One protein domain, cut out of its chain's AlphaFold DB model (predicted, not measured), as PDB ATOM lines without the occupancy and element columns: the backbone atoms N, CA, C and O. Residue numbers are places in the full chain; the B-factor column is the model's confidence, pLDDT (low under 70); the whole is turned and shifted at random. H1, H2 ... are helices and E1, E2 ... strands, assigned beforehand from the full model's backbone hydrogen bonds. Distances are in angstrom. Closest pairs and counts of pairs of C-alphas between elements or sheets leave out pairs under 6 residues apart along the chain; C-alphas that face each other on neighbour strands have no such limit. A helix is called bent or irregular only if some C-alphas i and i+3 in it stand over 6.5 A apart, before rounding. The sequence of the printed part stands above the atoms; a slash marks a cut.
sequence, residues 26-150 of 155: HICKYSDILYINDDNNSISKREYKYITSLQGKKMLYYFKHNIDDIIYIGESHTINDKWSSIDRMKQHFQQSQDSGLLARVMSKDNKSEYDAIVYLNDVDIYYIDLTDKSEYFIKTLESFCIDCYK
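This is residues 26 to 150 of the 155 residues of an uncharacterized protein of Romboutsia weinsteinii (UniProt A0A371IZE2). What does the domain look like? A strongly twisted sheet of four strands, E1, E6, E4 and E5, has the long helix H6 over one face along its edge strand E5, and the short helices H2 and H3 on the opposite face. At the far end of the long axis from H6 lies the small hairpin E2 and E3, with H5 packed on E2 and H4 packed on H5. What is it made of? The printed part has 125 residues with six named helices and six named strands, in the order E1 H1 E2 E3 H2 E4 E5 H3 H4 H5 E6 H6, and its class is mixed, helices and strands. Both sheets, E1 - E6 - E4 - E5 and E2 - E3, are antiparallel, and the whole is compact, with a radius of gyration of the C-alphas of 14.4 A, yet elongated, spanning 46 by 29 by 25 A.

Where are the strands of the larger sheet? E1 is residues 26 to 29, beginning at C-alpha 26 (258.464, 250.837, 254.308), and E6 is residues 124 to 129, 16.6 A long. E4 is residues 59 to 64, 16.3 A, and E5 is residues 70 to 76, 17.6 A. Where is the smaller sheet? E2 is residues 34 to 37 and E3 is residues 42 to 46, 11.8 A long. Where are the helices? H6, the longest, is residues 135 to 149, 21.0 A, and ends at C-alpha 149 (267.604, 235.522, 258.442). H1 is residues 30 to 33, H2 48 to 54, H3 85 to 91, H4 101 to 109 and H5 113 to 120; H2 is irregular, but only just, with C-alphas 50 and 53 6.9 A apart.

How is the larger sheet paired? E4 and E5 form a hairpin, with N 61 and O 74 2.8 A apart, within hydrogen-bond range. E6 and E4 are antiparallel, with N 128 and O 60 at 2.8 A, and E1 and E6 are antiparallel, with N 27 and O 125 at 2.8 A. What is on its faces? H6 lies over E5 at a height over the sheet of 8.9 A and runs along the strands, at 6 degrees to E5 on the local plane; the closest C-alphas of the two are those of Gly 74 and Glu 142, 6.4 A apart. H3 is on the opposite face, at a height of 9.5 A, and H2 is on the same face as H3. H2 and H3 touch, C-alphas 54 and 85 being closest at 6.1 A, and run opposite ways at a shallow tilt of 33 degrees, only just short of steep. What stands farther out? H1 only grazes the sheet with residues 30 to 32, and H4 only grazes it with residues 101 to 105. H4 and H5 touch, about perpendicular at 77 degrees, with C-alphas 106 and 116 closest at 5.7 A; the closest C-alphas of E2 and H5 are those of Ile 36 and Ile 117, 7.4 A apart. E2 and E3 form a hairpin, with N 37 and O 42 within hydrogen-bond range at 2.9 A. What do the helix backbones show? In H3, H4, H5 and H6 every O i to N i+4 pair is within hydrogen-bond range; in H2 it is 1 of 3, beside 3 of 4 O i to N i+3 pairs, and H1 is too short for an O i to N i+4 pair.

How large is it? The two C-alphas farthest apart, those of Asp 39 and Ser 134, are 46.9 A apart. Is anything missing or long? The printed part has no cut, and no link is long. Where is confidence low? The mean pLDDT of the printed part is 87.7, and the residues under 70 are 37 to 38, 40 to 41, 43 to 44, 67 and 79 to 83.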
ATOM      1  N   HIS A  26     259.658 251.511 254.814       93.12
ATOM      2  CA  HIS A  26     258.464 250.837 254.308       93.12
ATOM      3  C   HIS A  26     258.092 251.424 252.944       93.12
ATOM      4  O   HIS A  26     258.206 252.635 252.739       93.12
ATOM      5  N   ILE A  27     257.717 250.559 252.005       92.75
ATOM      6  CA  ILE A  27     257.277 250.946 250.662       92.75
ATOM      7  C   ILE A  27     255.753 250.915 250.611       92.75
ATOM      8  O   ILE A  27     255.125 251.933 250.338       92.75
ATOM      9  N   CYS A  28     255.185 249.727 250.818       93.56
ATOM     10  CA  CYS A  28     253.759 249.416 250.742       93.56
ATOM     11  C   CYS A  28     253.536 247.960 251.177       93.56
ATOM     12  O   CYS A  28     254.503 247.223 251.411       93.56
ATOM     13  N   LYS A  29     252.274 247.538 251.235       94.06
ATOM     14  CA  LYS A  29     251.898 246.126 251.303       94.06
ATOM     15  C   LYS A  29     251.879 245.493 249.917       94.06
ATOM     16  O   LYS A  29     251.669 246.159 248.905       94.06
ATOM     17  N   TYR A  30     252.032 244.177 249.860       93.44
ATOM     18  CA  TYR A  30     251.901 243.409 248.625       93.44
ATOM     19  C   TYR A  30     250.504 243.571 248.002       93.44
ATOM     20  O   TYR A  30     250.398 243.765 246.787       93.44
ATOM     21  N   SER A  31     249.456 243.595 248.837       91.81
ATOM     22  CA  SER A  31     248.066 243.847 248.428       91.81
ATOM     23  C   SER A  31     247.852 245.214 247.771       91.81
ATOM     24  O   SER A  31     246.918 245.377 246.989       91.81
ATOM     25  N   ASP A  32     248.713 246.199 248.054       90.94
ATOM     26  CA  ASP A  32     248.635 247.518 247.417       90.94
ATOM     27  C   ASP A  32     249.031 247.449 245.934       90.94
ATOM     28  O   ASP A  32     248.613 248.289 245.138       90.94
ATOM     29  N   ILE A  33     249.835 246.451 245.549       90.88
ATOM     30  CA  ILE A  33     250.328 246.272 244.180       90.88
ATOM     31  C   ILE A  33     249.528 245.214 243.434       90.88
ATOM     32  O   ILE A  33     249.192 245.443 242.276       90.88
ATOM     33  N   LEU A  34     249.254 244.063 244.049       88.44
ATOM     34  CA  LEU A  34     248.553 242.950 243.414       88.44
ATOM     35  C   LEU A  34     247.376 242.518 244.284       88.44
ATOM     36  O   LEU A  34     247.574 242.020 245.387       88.44
ATOM     37  N   TYR A  35     246.167 242.689 243.754       78.75
ATOM     38  CA  TYR A  35     244.918 242.373 244.445       78.75
ATOM     39  C   TYR A  35     244.077 241.395 243.622       78.75
ATOM     40  O   TYR A  35     243.960 241.529 242.396       78.75
ATOM     41  N   ILE A  36     243.470 240.427 244.307       77.56
ATOM     42  CA  ILE A  36     242.499 239.491 243.739       77.56
ATOM     43  C   ILE A  36     241.092 239.936 244.107       77.56
ATOM     44  O   ILE A  36     240.841 240.322 245.240       77.56
ATOM     45  N   ASN A  37     240.171 239.861 243.146       69.56
ATOM     46  CA  ASN A  37     238.753 239.997 243.438       69.56
ATOM     47  C   ASN A  37     238.196 238.647 243.909       69.56
ATOM     48  O   ASN A  37     238.107 237.709 243.111       69.56
ATOM     49  N   ASP A  38     237.815 238.581 245.184       69.94
ATOM     50  CA  ASP A  38     237.270 237.382 245.826       69.94
ATOM     51  C   ASP A  38     235.974 236.885 245.172       69.94
ATOM     52  O   ASP A  38     235.708 235.687 245.180       69.94
ATOM     53  N   ASP A  39     235.210 237.763 244.514       71.56
ATOM     54  CA  ASP A  39     233.934 237.384 243.897       71.56
ATOM     55  C   ASP A  39     234.105 236.427 242.705       71.56
ATOM     56  O   ASP A  39     233.189 235.675 242.378       71.56
ATOM     57  N   ASN A  40     235.268 236.448 242.040       67.25
ATOM     58  CA  ASN A  40     235.516 235.688 240.807       67.25
ATOM     59  C   ASN A  40     236.883 234.982 240.773       67.25
ATOM     60  O   ASN A  40     237.298 234.523 239.707       67.25
ATOM     61  N   ASN A  41     237.603 234.922 241.899       67.69
ATOM     62  CA  ASN A  41     238.935 234.312 242.017       67.69
ATOM     63  C   ASN A  41     239.929 234.755 240.924       67.69
ATOM     64  O   ASN A  41     240.760 233.968 240.469       67.69
ATOM     65  N   SER A  42     239.837 236.009 240.473       70.31
ATOM     66  CA  SER A  42     240.660 236.541 239.385       70.31
ATOM     67  C   SER A  42     241.497 237.733 239.837       70.31
ATOM     68  O   SER A  42     241.086 238.528 240.688       70.31
ATOM     69  N   ILE A  43     242.699 237.864 239.264       68.31
ATOM     70  CA  ILE A  43     243.560 239.027 239.498       68.31
ATOM     71  C   ILE A  43     242.817 240.265 239.012       68.31
ATOM     72  O   ILE A  43     242.590 240.439 237.816       68.31
ATOM     73  N   SER A  44     242.463 241.139 239.946       62.53
ATOM     74  CA  SER A  44     241.654 242.314 239.641       62.53
ATOM     75  C   SER A  44     242.518 243.515 239.270       62.53
ATOM     76  O   SER A  44     242.097 244.352 238.469       62.53
ATOM     77  N   LYS A  45     243.737 243.618 239.829       71.56
ATOM     78  CA  LYS A  45     244.530 244.846 239.698       71.56
ATOM     79  C   LYS A  45     246.035 244.661 239.876       71.56
ATOM     80  O   LYS A  45     246.476 243.920 240.749       71.56
ATOM     81  N   ARG A  46     246.810 245.405 239.074       83.75
ATOM     82  CA  ARG A  46     248.264 245.610 239.215       83.75
ATOM     83  C   ARG A  46     248.574 247.109 239.316       83.75
ATOM     84  O   ARG A  46     248.573 247.794 238.296       83.75
ATOM     85  N   GLU A  47     248.835 247.629 240.517       85.31
ATOM     86  CA  GLU A  47     249.162 249.047 240.751       85.31
ATOM     87  C   GLU A  47     250.624 249.260 241.160       85.31
ATOM     88  O   GLU A  47     250.987 249.264 242.332       85.31
ATOM     89  N   TYR A  48     251.487 249.560 240.193       88.56
ATOM     90  CA  TYR A  48     252.908 249.804 240.474       88.56
ATOM     91  C   TYR A  48     253.229 251.225 240.959       88.56
ATOM     92  O   TYR A  48     254.401 251.565 241.115       88.56
ATOM     93  N   LYS A  49     252.223 252.073 241.212       88.31
ATOM     94  CA  LYS A  49     252.439 253.471 241.625       88.31
ATOM     95  C   LYS A  49     253.267 253.575 242.913       88.31
ATOM     96  O   LYS A  49     254.114 254.457 243.015       88.31
ATOM     97  N   TYR A  50     253.109 252.620 243.832       85.31
ATOM     98  CA  TYR A  50     253.811 252.581 245.119       85.31
ATOM     99  C   TYR A  50     255.321 252.313 244.999       85.31
ATOM    100  O   TYR A  50     256.099 252.781 245.827       85.31
ATOM    101  N   ILE A  51     255.764 251.640 243.930       90.50
ATOM    102  CA  ILE A  51     257.188 251.329 243.701       90.50
ATOM    103  C   ILE A  51     257.887 252.328 242.771       90.50
ATOM    104  O   ILE A  51     259.096 252.239 242.578       90.50
ATOM    105  N   THR A  52     257.169 253.309 242.215       88.69
ATOM    106  CA  THR A  52     257.766 254.329 241.327       88.69
ATOM    107  C   THR A  52     258.842 255.165 242.017       88.69
ATOM    108  O   THR A  52     259.835 255.535 241.394       88.69
ATOM    109  N   SER A  53     258.705 255.383 243.329       86.75
ATOM    110  CA  SER A  53     259.684 256.093 244.165       86.75
ATOM    111  C   SER A  53     261.044 255.387 244.282       86.75
ATOM    112  O   SER A  53     261.988 255.942 244.857       86.75
ATOM    113  N   LEU A  54     261.155 254.157 243.771       90.12
ATOM    114  CA  LEU A  54     262.388 253.380 243.752       90.12
ATOM    115  C   LEU A  54     263.238 253.653 242.507       90.12
ATOM    116  O   LEU A  54     264.386 253.213 242.478       90.12
ATOM    117  N   GLN A  55     262.714 254.369 241.503       89.88
ATOM    118  CA  GLN A  55     263.423 254.651 240.253       89.88
ATOM    119  C   GLN A  55     264.833 255.196 240.511       89.88
ATOM    120  O   GLN A  55     265.020 256.133 241.286       89.88
ATOM    121  N   GLY A  56     265.823 254.608 239.837       87.75
ATOM    122  CA  GLY A  56     267.220 255.039 239.911       87.75
ATOM    123  C   GLY A  56     267.942 254.698 241.219       87.75
ATOM    124  O   GLY A  56     269.104 255.067 241.374       87.75
ATOM    125  N   LYS A  57     267.292 253.993 242.153       91.06
ATOM    126  CA  LYS A  57     267.924 253.557 243.400       91.06
ATOM    127  C   LYS A  57     268.640 252.230 243.233       91.06
ATOM    128  O   LYS A  57     268.122 251.319 242.590       91.06
ATOM    129  N   LYS A  58     269.775 252.098 243.918       92.06
ATOM    130  CA  LYS A  58     270.294 250.782 244.302       92.06
ATOM    131  C   LYS A  58     269.795 250.456 245.694       92.06
ATOM    132  O   LYS A  58     269.775 251.333 246.557       92.06
ATOM    133  N   MET A  59     269.398 249.219 245.933       92.88
ATOM    134  CA  MET A  59     268.759 248.856 247.187       92.88
ATOM    135  C   MET A  59     268.944 247.392 247.545       92.88
ATOM    136  O   MET A  59     269.025 246.523 246.680       92.88
ATOM    137  N   LEU A  60     268.932 247.139 248.848       93.88
ATOM    138  CA  LEU A  60     268.528 245.854 249.399       93.88
ATOM    139  C   LEU A  60     267.051 245.982 249.778       93.88
ATOM    140  O   LEU A  60     266.675 246.972 250.402       93.88
ATOM    141  N   TYR A  61     266.225 245.013 249.419       95.06
ATOM    142  CA  TYR A  61     264.805 244.985 249.751       95.06
ATOM    143  C   TYR A  61     264.429 243.659 250.399       95.06
ATOM    144  O   TYR A  61     265.121 242.651 250.251       95.06
ATOM    145  N   TYR A  62     263.328 243.658 251.138       95.12
ATOM    146  CA  TYR A  62     262.815 242.450 251.763       95.12
ATOM    147  C   TYR A  62     261.303 242.511 251.958       95.12
ATOM    148  O   TYR A  62     260.702 243.585 252.017       95.12
ATOM    149  N   PHE A  63     260.720 241.323 252.058       96.50
ATOM    150  CA  PHE A  63     259.302 241.063 252.249       96.50
ATOM    151  C   PHE A  63     259.113 240.397 253.610       96.50
ATOM    152  O   PHE A  63     259.864 239.468 253.932       96.50
ATOM    153  N   LYS A  64     258.136 240.842 254.407       94.25
ATOM    154  CA  LYS A  64     257.852 240.252 255.726       94.25
ATOM    155  C   LYS A  64     256.370 240.278 256.099       94.25
ATOM    156  O   LYS A  64     255.691 241.234 255.755       94.25
ATOM    157  N   HIS A  65     255.885 239.263 256.821       88.19
ATOM    158  CA  HIS A  65     254.504 239.232 257.343       88.19
ATOM    159  C   HIS A  65     254.323 240.042 258.626       88.19
ATOM    160  O   HIS A  65     253.265 240.605 258.865       88.19
ATOM    161  N   ASN A  66     255.345 240.054 259.480       78.19
ATOM    162  CA  ASN A  66     255.347 240.689 260.797       78.19
ATOM    163  C   ASN A  66     256.759 241.196 261.108       78.19
ATOM    164  O   ASN A  66     257.674 240.998 260.310       78.19
ATOM    165  N   ILE A  67     256.961 241.842 262.264       68.38
ATOM    166  CA  ILE A  67     258.242 242.475 262.632       68.38
ATOM    167  C   ILE A  67     259.444 241.533 262.438       68.38
ATOM    168  O   ILE A  67     260.434 241.989 261.864       68.38
ATOM    169  N   ASP A  68     259.301 240.253 262.795       71.44
ATOM    170  CA  ASP A  68     260.398 239.277 262.853       71.44
ATOM    171  C   ASP A  68     260.372 238.188 261.763       71.44
ATOM    172  O   ASP A  68     261.263 237.341 261.732       71.44
ATOM    173  N   ASP A  69     259.395 238.197 260.850       88.56
ATOM    174  CA  ASP A  69     259.232 237.130 259.846       88.56
ATOM    175  C   ASP A  69     259.561 237.613 258.430       88.56
ATOM    176  O   ASP A  69     258.674 237.916 257.627       88.56
ATOM    177  N   ILE A  70     260.862 237.735 258.137       92.81
ATOM    178  CA  ILE A  70     261.349 238.032 256.786       92.81
ATOM    179  C   ILE A  70     261.253 236.769 255.930       92.81
ATOM    180  O   ILE A  70     261.993 235.806 256.124       92.81
ATOM    181  N   ILE A  71     260.391 236.808 254.919       96.00
ATOM    182  CA  ILE A  71     260.111 235.654 254.058       96.00
ATOM    183  C   ILE A  71     260.948 235.645 252.779       96.00
ATOM    184  O   ILE A  71     261.168 234.583 252.190       96.00
ATOM    185  N   TYR A  72     261.425 236.815 252.351       96.88
ATOM    186  CA  TYR A  72     262.261 236.975 251.167       96.88
ATOM    187  C   TYR A  72     263.139 238.220 251.273       96.88
ATOM    188  O   TYR A  72     262.693 239.264 251.747       96.88
ATOM    189  N   ILE A  73     264.365 238.121 250.774       95.31
ATOM    190  CA  ILE A  73     265.337 239.209 250.657       95.31
ATOM    191  C   ILE A  73     265.819 239.252 249.212       95.31
ATOM    192  O   ILE A  73     266.071 238.216 248.609       95.31
ATOM    193  N   GLY A  74     265.959 240.438 248.642       95.00
ATOM    194  CA  GLY A  74     266.564 240.588 247.330       95.00
ATOM    195  C   GLY A  74     267.311 241.898 247.200       95.00
ATOM    196  O   GLY A  74     267.248 242.768 248.070       95.00
ATOM    197  N   GLU A  75     268.012 242.054 246.090       93.75
ATOM    198  CA  GLU A  75     268.756 243.268 245.794       93.75
ATOM    199  C   GLU A  75     268.503 243.799 244.375       93.75
ATOM    200  O   GLU A  75     268.041 243.083 243.477       93.75
ATOM    201  N   SER A  76     268.761 245.093 244.197       92.62
ATOM    202  CA  SER A  76     268.854 245.754 242.899       92.62
ATOM    203  C   SER A  76     270.038 246.722 242.910       92.62
ATOM    204  O   SER A  76     270.054 247.680 243.683       92.62
ATOM    205  N   HIS A  77     271.035 246.478 242.059       85.25
ATOM    206  CA  HIS A  77     272.295 247.237 241.999       85.25
ATOM    207  C   HIS A  77     272.523 247.975 240.669       85.25
ATOM    208  O   HIS A  77     273.463 248.767 240.559       85.25
ATOM    209  N   THR A  78     271.674 247.743 239.668       78.75
ATOM    210  CA  THR A  78     271.751 248.331 238.325       78.75
ATOM    211  C   THR A  78     270.843 249.555 238.206       78.75
ATOM    212  O   THR A  78     269.636 249.469 238.405       78.75
ATOM    213  N   ILE A  79     271.426 250.712 237.869       63.78
ATOM    214  CA  ILE A  79     270.683 251.981 237.745       63.78
ATOM    215  C   ILE A  79     270.178 252.199 236.306       63.78
ATOM    216  O   ILE A  79     269.077 252.712 236.144       63.78
ATOM    217  N   ASN A  80     270.927 251.764 235.279       58.62
ATOM    218  CA  ASN A  80     270.639 252.088 233.869       58.62
ATOM    219  C   ASN A  80     270.740 250.910 232.877       58.62
ATOM    220  O   ASN A  80     270.405 251.087 231.711       58.62
ATOM    221  N   ASP A  81     271.148 249.716 233.315       52.81
ATOM    222  CA  ASP A  81     271.360 248.571 232.425       52.81
ATOM    223  C   ASP A  81     270.397 247.426 232.752       52.81
ATOM    224  O   ASP A  81     270.498 246.784 233.794       52.81
ATOM    225  N   LYS A  82     269.458 247.185 231.830       58.34
ATOM    226  CA  LYS A  82     268.528 246.040 231.702       58.34
ATOM    227  C   LYS A  82     267.553 245.742 232.854       58.34
ATOM    228  O   LYS A  82     266.528 245.127 232.583       58.34
ATOM    229  N   TRP A  83     267.832 246.157 234.087       67.31
ATOM    230  CA  TRP A  83     267.077 245.764 235.278       67.31
ATOM    231  C   TRP A  83     267.035 246.891 236.304       67.31
ATOM    232  O   TRP A  83     267.823 246.921 237.250       67.31
ATOM    233  N   SER A  84     266.120 247.843 236.117       83.62
ATOM    234  CA  SER A  84     265.905 248.876 237.129       83.62
ATOM    235  C   SER A  84     265.363 248.261 238.427       83.62
ATOM    236  O   SER A  84     264.785 247.168 238.435       83.62
ATOM    237  N   SER A  85     265.490 248.984 239.537       88.94
ATOM    238  CA  SER A  85     264.835 248.659 240.812       88.94
ATOM    239  C   SER A  85     263.328 248.433 240.667       88.94
ATOM    240  O   SER A  85     262.773 247.540 241.310       88.94
ATOM    241  N   ILE A  86     262.669 249.186 239.782       91.19
ATOM    242  CA  ILE A  86     261.249 249.012 239.471       91.19
ATOM    243  C   ILE A  86     261.012 247.684 238.760       91.19
ATOM    244  O   ILE A  86     260.106 246.948 239.146       91.19
ATOM    245  N   ASP A  87     261.795 247.369 237.729       89.94
ATOM    246  CA  ASP A  87     261.614 246.131 236.966       89.94
ATOM    247  C   ASP A  87     261.850 244.917 237.855       89.94
ATOM    248  O   ASP A  87     261.033 243.995 237.864       89.94
ATOM    249  N   ARG A  88     262.892 244.978 238.695       91.50
ATOM    250  CA  ARG A  88     263.168 243.970 239.718       91.50
ATOM    251  C   ARG A  88     261.982 243.790 240.666       91.50
ATOM    252  O   ARG A  88     261.628 242.657 240.967       91.50
ATOM    253  N   MET A  89     261.328 244.877 241.085       93.44
ATOM    254  CA  MET A  89     260.142 244.792 241.948       93.44
ATOM    255  C   MET A  89     258.944 244.195 241.235       93.44
ATOM    256  O   MET A  89     258.325 243.277 241.766       93.44
ATOM    257  N   LYS A  90     258.645 244.644 240.013       92.88
ATOM    258  CA  LYS A  90     257.522 244.136 239.213       92.88
ATOM    259  C   LYS A  90     257.553 242.619 239.055       92.88
ATOM    260  O   LYS A  90     256.494 241.994 239.044       92.88
ATOM    261  N   GLN A  91     258.742 242.027 238.972       92.62
ATOM    262  CA  GLN A  91     258.900 240.580 238.848       92.62
ATOM    263  C   GLN A  91     258.292 239.798 239.999       92.62
ATOM    264  O   GLN A  91     257.745 238.723 239.783       92.62
ATOM    265  N   HIS A  92     258.354 240.335 241.219       94.94
ATOM    266  CA  HIS A  92     257.857 239.629 242.394       94.94
ATOM    267  C   HIS A  92     256.347 239.395 242.363       94.94
ATOM    268  O   HIS A  92     255.874 238.527 243.088       94.94
ATOM    269  N   PHE A  93     255.633 240.104 241.487       92.94
ATOM    270  CA  PHE A  93     254.190 240.017 241.309       92.94
ATOM    271  C   PHE A  93     253.785 239.176 240.090       92.94
ATOM    272  O   PHE A  93     252.594 239.047 239.816       92.94
ATOM    273  N   GLN A  94     254.728 238.666 239.293       90.38
ATOM    274  CA  GLN A  94     254.445 237.987 238.024       90.38
ATOM    275  C   GLN A  94     254.728 236.491 238.136       90.38
ATOM    276  O   GLN A  94     255.849 236.100 238.444       90.38
ATOM    277  N   GLN A  95     253.737 235.653 237.821       88.12
ATOM    278  CA  GLN A  95     253.916 234.199 237.797       88.12
ATOM    279  C   GLN A  95     254.968 233.766 236.767       88.12
ATOM    280  O   GLN A  95     255.737 232.850 237.028       88.12
ATOM    281  N   SER A  96     255.035 234.440 235.616       89.88
ATOM    282  CA  SER A  96     255.984 234.132 234.535       89.88
ATOM    283  C   SER A  96     257.452 234.419 234.881       89.88
ATOM    284  O   SER A  96     258.331 234.178 234.056       89.88
ATOM    285  N   GLN A  97     257.726 234.977 236.062       90.75
ATOM    286  CA  GLN A  97     259.069 235.264 236.547       90.75
ATOM    287  C   GLN A  97     259.434 234.270 237.647       90.75
ATOM    288  O   GLN A  97     259.192 234.536 238.820       90.75
ATOM    289  N   ASP A  98     260.085 233.164 237.280       87.88
ATOM    290  CA  ASP A  98     260.460 232.077 238.207       87.88
ATOM    291  C   ASP A  98     261.281 232.561 239.414       87.88
ATOM    292  O   ASP A  98     261.253 231.976 240.496       87.88
ATOM    293  N   SER A  99     262.024 233.660 239.242       87.31
ATOM    294  CA  SER A  99     262.821 234.261 240.314       87.31
ATOM    295  C   SER A  99     262.038 235.214 241.232       87.31
ATOM    296  O   SER A  99     262.564 235.596 242.279       87.31
ATOM    297  N   GLY A 100     260.802 235.573 240.871       93.31
ATOM    298  CA  GLY A 100     259.904 236.445 241.626       93.31
ATOM    299  C   GLY A 100     259.277 235.760 242.843       93.31
ATOM    300  O   GLY A 100     259.220 234.537 242.940       93.31
ATOM    301  N   LEU A 101     258.791 236.557 243.800       96.31
ATOM    302  CA  LEU A 101     258.260 236.042 245.065       96.31
ATOM    303  C   LEU A 101     256.993 235.211 244.844       96.31
ATOM    304  O   LEU A 101     256.898 234.123 245.397       96.31
ATOM    305  N   LEU A 102     256.069 235.681 243.997       95.56
ATOM    306  CA  LEU A 102     254.848 234.950 243.663       95.56
ATOM    307  C   LEU A 102     255.145 233.531 243.159       95.56
ATOM    308  O   LEU A 102     254.678 232.558 243.747       95.56
ATOM    309  N   ALA A 103     255.986 233.406 242.128       95.50
ATOM    310  CA  ALA A 103     256.361 232.113 241.558       95.50
ATOM    311  C   ALA A 103     257.062 231.202 242.586       95.50
ATOM    312  O   ALA A 103     256.818 229.993 242.634       95.50
ATOM    313  N   ARG A 104     257.892 231.777 243.465       96.06
ATOM    314  CA  ARG A 104     258.566 231.045 244.550       96.06
ATOM    315  C   ARG A 104     257.597 230.535 245.611       96.06
ATOM    316  O   ARG A 104     257.757 229.411 246.071       96.06
ATOM    317  N   VAL A 105     256.589 231.320 245.992       96.56
ATOM    318  CA  VAL A 105     255.543 230.874 246.929       96.56
ATOM    319  C   VAL A 105     254.723 229.748 246.307       96.56
ATOM    320  O   VAL A 105     254.541 228.709 246.941       96.56
ATOM    321  N   MET A 106     254.289 229.917 245.054       95.50
ATOM    322  CA  MET A 106     253.534 228.898 244.319       95.50
ATOM    323  C   MET A 106     254.299 227.574 244.239       95.50
ATOM    324  O   MET A 106     253.769 226.532 244.612       95.50
ATOM    325  N   SER A 107     255.560 227.618 243.805       95.44
ATOM    326  CA  SER A 107     256.384 226.418 243.632       95.44
ATOM    327  C   SER A 107     256.776 225.764 244.956       95.44
ATOM    328  O   SER A 107     256.659 224.548 245.092       95.44
ATOM    329  N   LYS A 108     257.218 226.545 245.950       95.62
ATOM    330  CA  LYS A 108     257.742 226.005 247.214       95.62
ATOM    331  C   LYS A 108     256.657 225.450 248.130       95.62
ATOM    332  O   LYS A 108     256.903 224.464 248.819       95.62
ATOM    333  N   ASP A 109     255.475 226.061 248.122       96.50
ATOM    334  CA  ASP A 109     254.353 225.643 248.967       96.50
ATOM    335  C   ASP A 109     253.266 224.882 248.196       96.50
ATOM    336  O   ASP A 109     252.216 224.588 248.766       96.50
ATOM    337  N   ASN A 110     253.503 224.571 246.914       96.12
ATOM    338  CA  ASN A 110     252.541 223.930 246.013       96.12
ATOM    339  C   ASN A 110     251.169 224.637 246.020       96.12
ATOM    340  O   ASN A 110     250.115 224.005 246.116       96.12
ATOM    341  N   LYS A 111     251.199 225.974 245.991       94.81
ATOM    342  CA  LYS A 111     250.011 226.834 246.028       94.81
ATOM    343  C   LYS A 111     249.561 227.193 244.619       94.81
ATOM    344  O   LYS A 111     250.390 227.434 243.739       94.81
ATOM    345  N   SER A 112     248.246 227.298 244.432       93.38
ATOM    346  CA  SER A 112     247.696 227.973 243.255       93.38
ATOM    347  C   SER A 112     248.123 229.450 243.241       93.38
ATOM    348  O   SER A 112     248.541 229.991 244.269       93.38
ATOM    349  N   GLU A 113     248.022 230.124 242.091       91.06
ATOM    350  CA  GLU A 113     248.304 231.567 242.023       91.06
ATOM    351  C   GLU A 113     247.399 232.349 242.990       91.06
ATOM    352  O   GLU A 113     247.883 233.221 243.711       91.06
ATOM    353  N   TYR A 114     246.117 231.973 243.069       91.19
ATOM    354  CA  TYR A 114     245.153 232.553 244.001       91.19
ATOM    355  C   TYR A 114     245.625 232.415 245.455       91.19
ATOM    356  O   TYR A 114     245.811 233.418 246.141       91.19
ATOM    357  N   ASP A 115     245.913 231.188 245.901       92.06
ATOM    358  CA  ASP A 115     246.318 230.925 247.287       92.06
ATOM    359  C   ASP A 115     247.656 231.583 247.639       92.06
ATOM    360  O   ASP A 115     247.886 231.970 248.786       92.06
ATOM    361  N   ALA A 116     248.562 231.698 246.666       94.00
ATOM    362  CA  ALA A 116     249.836 232.378 246.846       94.00
ATOM    363  C   ALA A 116     249.650 233.890 247.020       94.00
ATOM    364  O   ALA A 116     250.301 234.480 247.878       94.00
ATOM    365  N   ILE A 117     248.753 234.521 246.258       92.44
ATOM    366  CA  ILE A 117     248.455 235.950 246.418       92.44
ATOM    367  C   ILE A 117     247.714 236.206 247.732       92.44
ATOM    368  O   ILE A 117     248.107 237.112 248.458       92.44
ATOM    369  N   VAL A 118     246.723 235.377 248.088       91.31
ATOM    370  CA  VAL A 118     246.031 235.469 249.388       91.31
ATOM    371  C   VAL A 118     247.027 235.357 250.537       91.31
ATOM    372  O   VAL A 118     246.999 236.179 251.450       91.31
ATOM    373  N   TYR A 119     247.949 234.392 250.468       92.94
ATOM    374  CA  TYR A 119     249.041 234.282 251.432       92.94
ATOM    375  C   TYR A 119     249.858 235.576 251.485       92.94
ATOM    376  O   TYR A 119     250.110 236.088 252.567       92.94
ATOM    377  N   LEU A 120     250.233 236.140 250.336       94.25
ATOM    378  CA  LEU A 120     251.073 237.333 250.264       94.25
ATOM    379  C   LEU A 120     250.357 238.647 250.621       94.25
ATOM    380  O   LEU A 120     251.057 239.634 250.817       94.25
ATOM    381  N   ASN A 121     249.027 238.706 250.734       90.81
ATOM    382  CA  ASN A 121     248.280 239.966 250.889       90.81
ATOM    383  C   ASN A 121     248.785 240.856 252.038       90.81
ATOM    384  O   ASN A 121     248.957 242.060 251.851       90.81
ATOM    385  N   ASP A 122     249.089 240.268 253.196       90.81
ATOM    386  CA  ASP A 122     249.564 241.000 254.378       90.81
ATOM    387  C   ASP A 122     251.088 241.153 254.456       90.81
ATOM    388  O   ASP A 122     251.631 241.548 255.485       90.81
ATOM    389  N   VAL A 123     251.806 240.845 253.378       95.31
ATOM    390  CA  VAL A 123     253.260 240.997 253.333       95.31
ATOM    391  C   VAL A 123     253.630 242.453 253.095       95.31
ATOM    392  O   VAL A 123     253.312 243.034 252.059       95.31
ATOM    393  N   ASP A 124     254.384 243.025 254.022       95.19
ATOM    394  CA  ASP A 124     254.977 244.344 253.880       95.19
ATOM    395  C   ASP A 124     256.289 244.291 253.092       95.19
ATOM    396  O   ASP A 124     257.114 243.384 253.253       95.19
ATOM    397  N   ILE A 125     256.511 245.324 252.282       95.44
ATOM    398  CA  ILE A 125     257.704 245.489 251.453       95.44
ATOM    399  C   ILE A 125     258.536 246.644 252.002       95.44
ATOM    400  O   ILE A 125     258.047 247.762 252.178       95.44
ATOM    401  N   TYR A 126     259.819 246.386 252.230       94.25
ATOM    402  CA  TYR A 126     260.775 247.367 252.734       94.25
ATOM    403  C   TYR A 126     262.014 247.430 251.853       94.25
ATOM    404  O   TYR A 126     262.357 246.469 251.164       94.25
ATOM    405  N   TYR A 127     262.734 248.546 251.939       94.38
ATOM    406  CA  TYR A 127     264.051 248.679 251.328       94.38
ATOM    407  C   TYR A 127     265.023 249.498 252.173       94.38
ATOM    408  O   TYR A 127     264.641 250.304 253.023       94.38
ATOM    409  N   ILE A 128     266.305 249.305 251.885       91.94
ATOM    410  CA  ILE A 128     267.419 250.132 252.331       91.94
ATOM    411  C   ILE A 128     268.021 250.771 251.081       91.94
ATOM    412  O   ILE A 128     268.419 250.065 250.155       91.94
ATOM    413  N   ASP A 129     268.093 252.101 251.062       91.81
ATOM    414  CA  ASP A 129     268.754 252.844 249.988       91.81
ATOM    415  C   ASP A 129     270.275 252.665 250.086       91.81
ATOM    416  O   ASP A 129     270.887 252.953 251.117       91.81
ATOM    417  N   LEU A 130     270.868 252.148 249.015       91.31
ATOM    418  CA  LEU A 130     272.292 251.852 248.874       91.31
ATOM    419  C   LEU A 130     272.851 252.475 247.590       91.31
ATOM    420  O   LEU A 130     273.842 251.992 247.042       91.31
ATOM    421  N   THR A 131     272.209 253.531 247.087       91.62
ATOM    422  CA  THR A 131     272.576 254.189 245.822       91.62
ATOM    423  C   THR A 131     274.036 254.652 245.812       91.62
ATOM    424  O   THR A 131     274.715 254.540 244.790       91.62
ATOM    425  N   ASP A 132     274.549 255.082 246.966       91.06
ATOM    426  CA  ASP A 132     275.932 255.522 247.170       91.06
ATOM    427  C   ASP A 132     276.939 254.369 247.367       91.06
ATOM    428  O   ASP A 132     278.129 254.611 247.582       91.06
ATOM    429  N   LYS A 133     276.491 253.107 247.324       87.50
ATOM    430  CA  LYS A 133     277.335 251.923 247.538       87.50
ATOM    431  C   LYS A 133     277.701 251.219 246.232       87.50
ATOM    432  O   LYS A 133     277.059 251.356 245.184       87.50
ATOM    433  N   SER A 134     278.780 250.443 246.308       88.69
ATOM    434  CA  SER A 134     279.220 249.585 245.211       88.69
ATOM    435  C   SER A 134     278.314 248.361 245.070       88.69
ATOM    436  O   SER A 134     277.750 247.867 246.046       88.69
ATOM    437  N   GLU A 135     278.221 247.831 243.854       89.56
ATOM    438  CA  GLU A 135     277.506 246.583 243.564       89.56
ATOM    439  C   GLU A 135     278.015 245.414 244.417       89.56
ATOM    440  O   GLU A 135     277.226 244.683 245.010       89.56
ATOM    441  N   TYR A 136     279.339 245.274 244.536       86.38
ATOM    442  CA  TYR A 136     279.950 244.226 245.352       86.38
ATOM    443  C   TYR A 136     279.488 244.291 246.813       86.38
ATOM    444  O   TYR A 136     279.190 243.261 247.419       86.38
ATOM    445  N   PHE A 137     279.394 245.503 247.374       86.06
ATOM    446  CA  PHE A 137     278.887 245.694 248.728       86.06
ATOM    447  C   PHE A 137     277.433 245.228 248.844       86.06
ATOM    448  O   PHE A 137     277.113 244.502 249.777       86.06
ATOM    449  N   ILE A 138     276.578 245.601 247.888       89.81
ATOM    450  CA  ILE A 138     275.152 245.248 247.884       89.81
ATOM    451  C   ILE A 138     274.960 243.728 247.801       89.81
ATOM    452  O   ILE A 138     274.262 243.163 248.639       89.81
ATOM    453  N   LYS A 139     275.646 243.054 246.869       89.19
ATOM    454  CA  LYS A 139     275.590 241.587 246.718       89.19
ATOM    455  C   LYS A 139     276.096 240.854 247.961       89.19
ATOM    456  O   LYS A 139     275.487 239.892 248.420       89.19
ATOM    457  N   THR A 140     277.197 241.333 248.544       87.19
ATOM    458  CA  THR A 140     277.732 240.769 249.794       87.19
ATOM    459  C   THR A 140     276.739 240.945 250.942       87.19
ATOM    460  O   THR A 140     276.566 240.036 251.754       87.19
ATOM    461  N   LEU A 141     276.072 242.101 251.005       87.38
ATOM    462  CA  LEU A 141     275.062 242.399 252.014       87.38
ATOM    463  C   LEU A 141     273.848 241.478 251.890       87.38
ATOM    464  O   LEU A 141     273.401 240.937 252.895       87.38
ATOM    465  N   GLU A 142     273.344 241.277 250.672       91.88
ATOM    466  CA  GLU A 142     272.228 240.373 250.390       91.88
ATOM    467  C   GLU A 142     272.549 238.945 250.836       91.88
ATOM    468  O   GLU A 142     271.815 238.385 251.651       91.88
ATOM    469  N   SER A 143     273.673 238.388 250.369       89.94
ATOM    470  CA  SER A 143     274.104 237.034 250.739       89.94
ATOM    471  C   SER A 143     274.184 236.876 252.253       89.94
ATOM    472  O   SER A 143     273.685 235.903 252.814       89.94
ATOM    473  N   PHE A 144     274.768 237.864 252.929       86.19
ATOM    474  CA  PHE A 144     274.891 237.854 254.377       86.19
ATOM    475  C   PHE A 144     273.533 237.900 255.087       86.19
ATOM    476  O   PHE A 144     273.308 237.140 256.030       86.19
ATOM    477  N   CYS A 145     272.609 238.752 254.635       87.12
ATOM    478  CA  CYS A 145     271.253 238.815 255.175       87.12
ATOM    479  C   CYS A 145     270.499 237.496 254.976       87.12
ATOM    480  O   CYS A 145     269.855 237.022 255.908       87.12
ATOM    481  N   ILE A 146     270.602 236.878 253.798       91.31
ATOM    482  CA  ILE A 146     269.971 235.583 253.518       91.31
ATOM    483  C   ILE A 146     270.504 234.508 254.473       91.31
ATOM    484  O   ILE A 146     269.719 233.735 255.021       91.31
ATOM    485  N   ASP A 147     271.811 234.476 254.724       87.94
ATOM    486  CA  ASP A 147     272.405 233.498 255.640       87.94
ATOM    487  C   ASP A 147     272.000 233.730 257.105       87.94
ATOM    488  O   ASP A 147     271.813 232.767 257.855       87.94
ATOM    489  N   CYS A 148     271.825 234.992 257.509       83.50
ATOM    490  CA  CYS A 148     271.422 235.357 258.867       83.50
ATOM    491  C   CYS A 148     269.935 235.092 259.133       83.50
ATOM    492  O   CYS A 148     269.596 234.460 260.132       83.50
ATOM    493  N   TYR A 149     269.057 235.579 258.253       85.19
ATOM    494  CA  TYR A 149     267.604 235.522 258.442       85.19
ATOM    495  C   TYR A 149     266.986 234.217 257.950       85.19
ATOM    496  O   TYR A 149     265.884 233.873 258.360       85.19
ATOM    497  N   LYS A 150     267.692 233.481 257.083       90.31
ATOM    498  CA  LYS A 150     267.218 232.236 256.461       90.31
ATOM    499  C   LYS A 150     265.784 232.349 255.905       90.31
ATOM    500  O   LYS A 150     264.972 231.457 256.157       90.31
TER     501      LYS A 150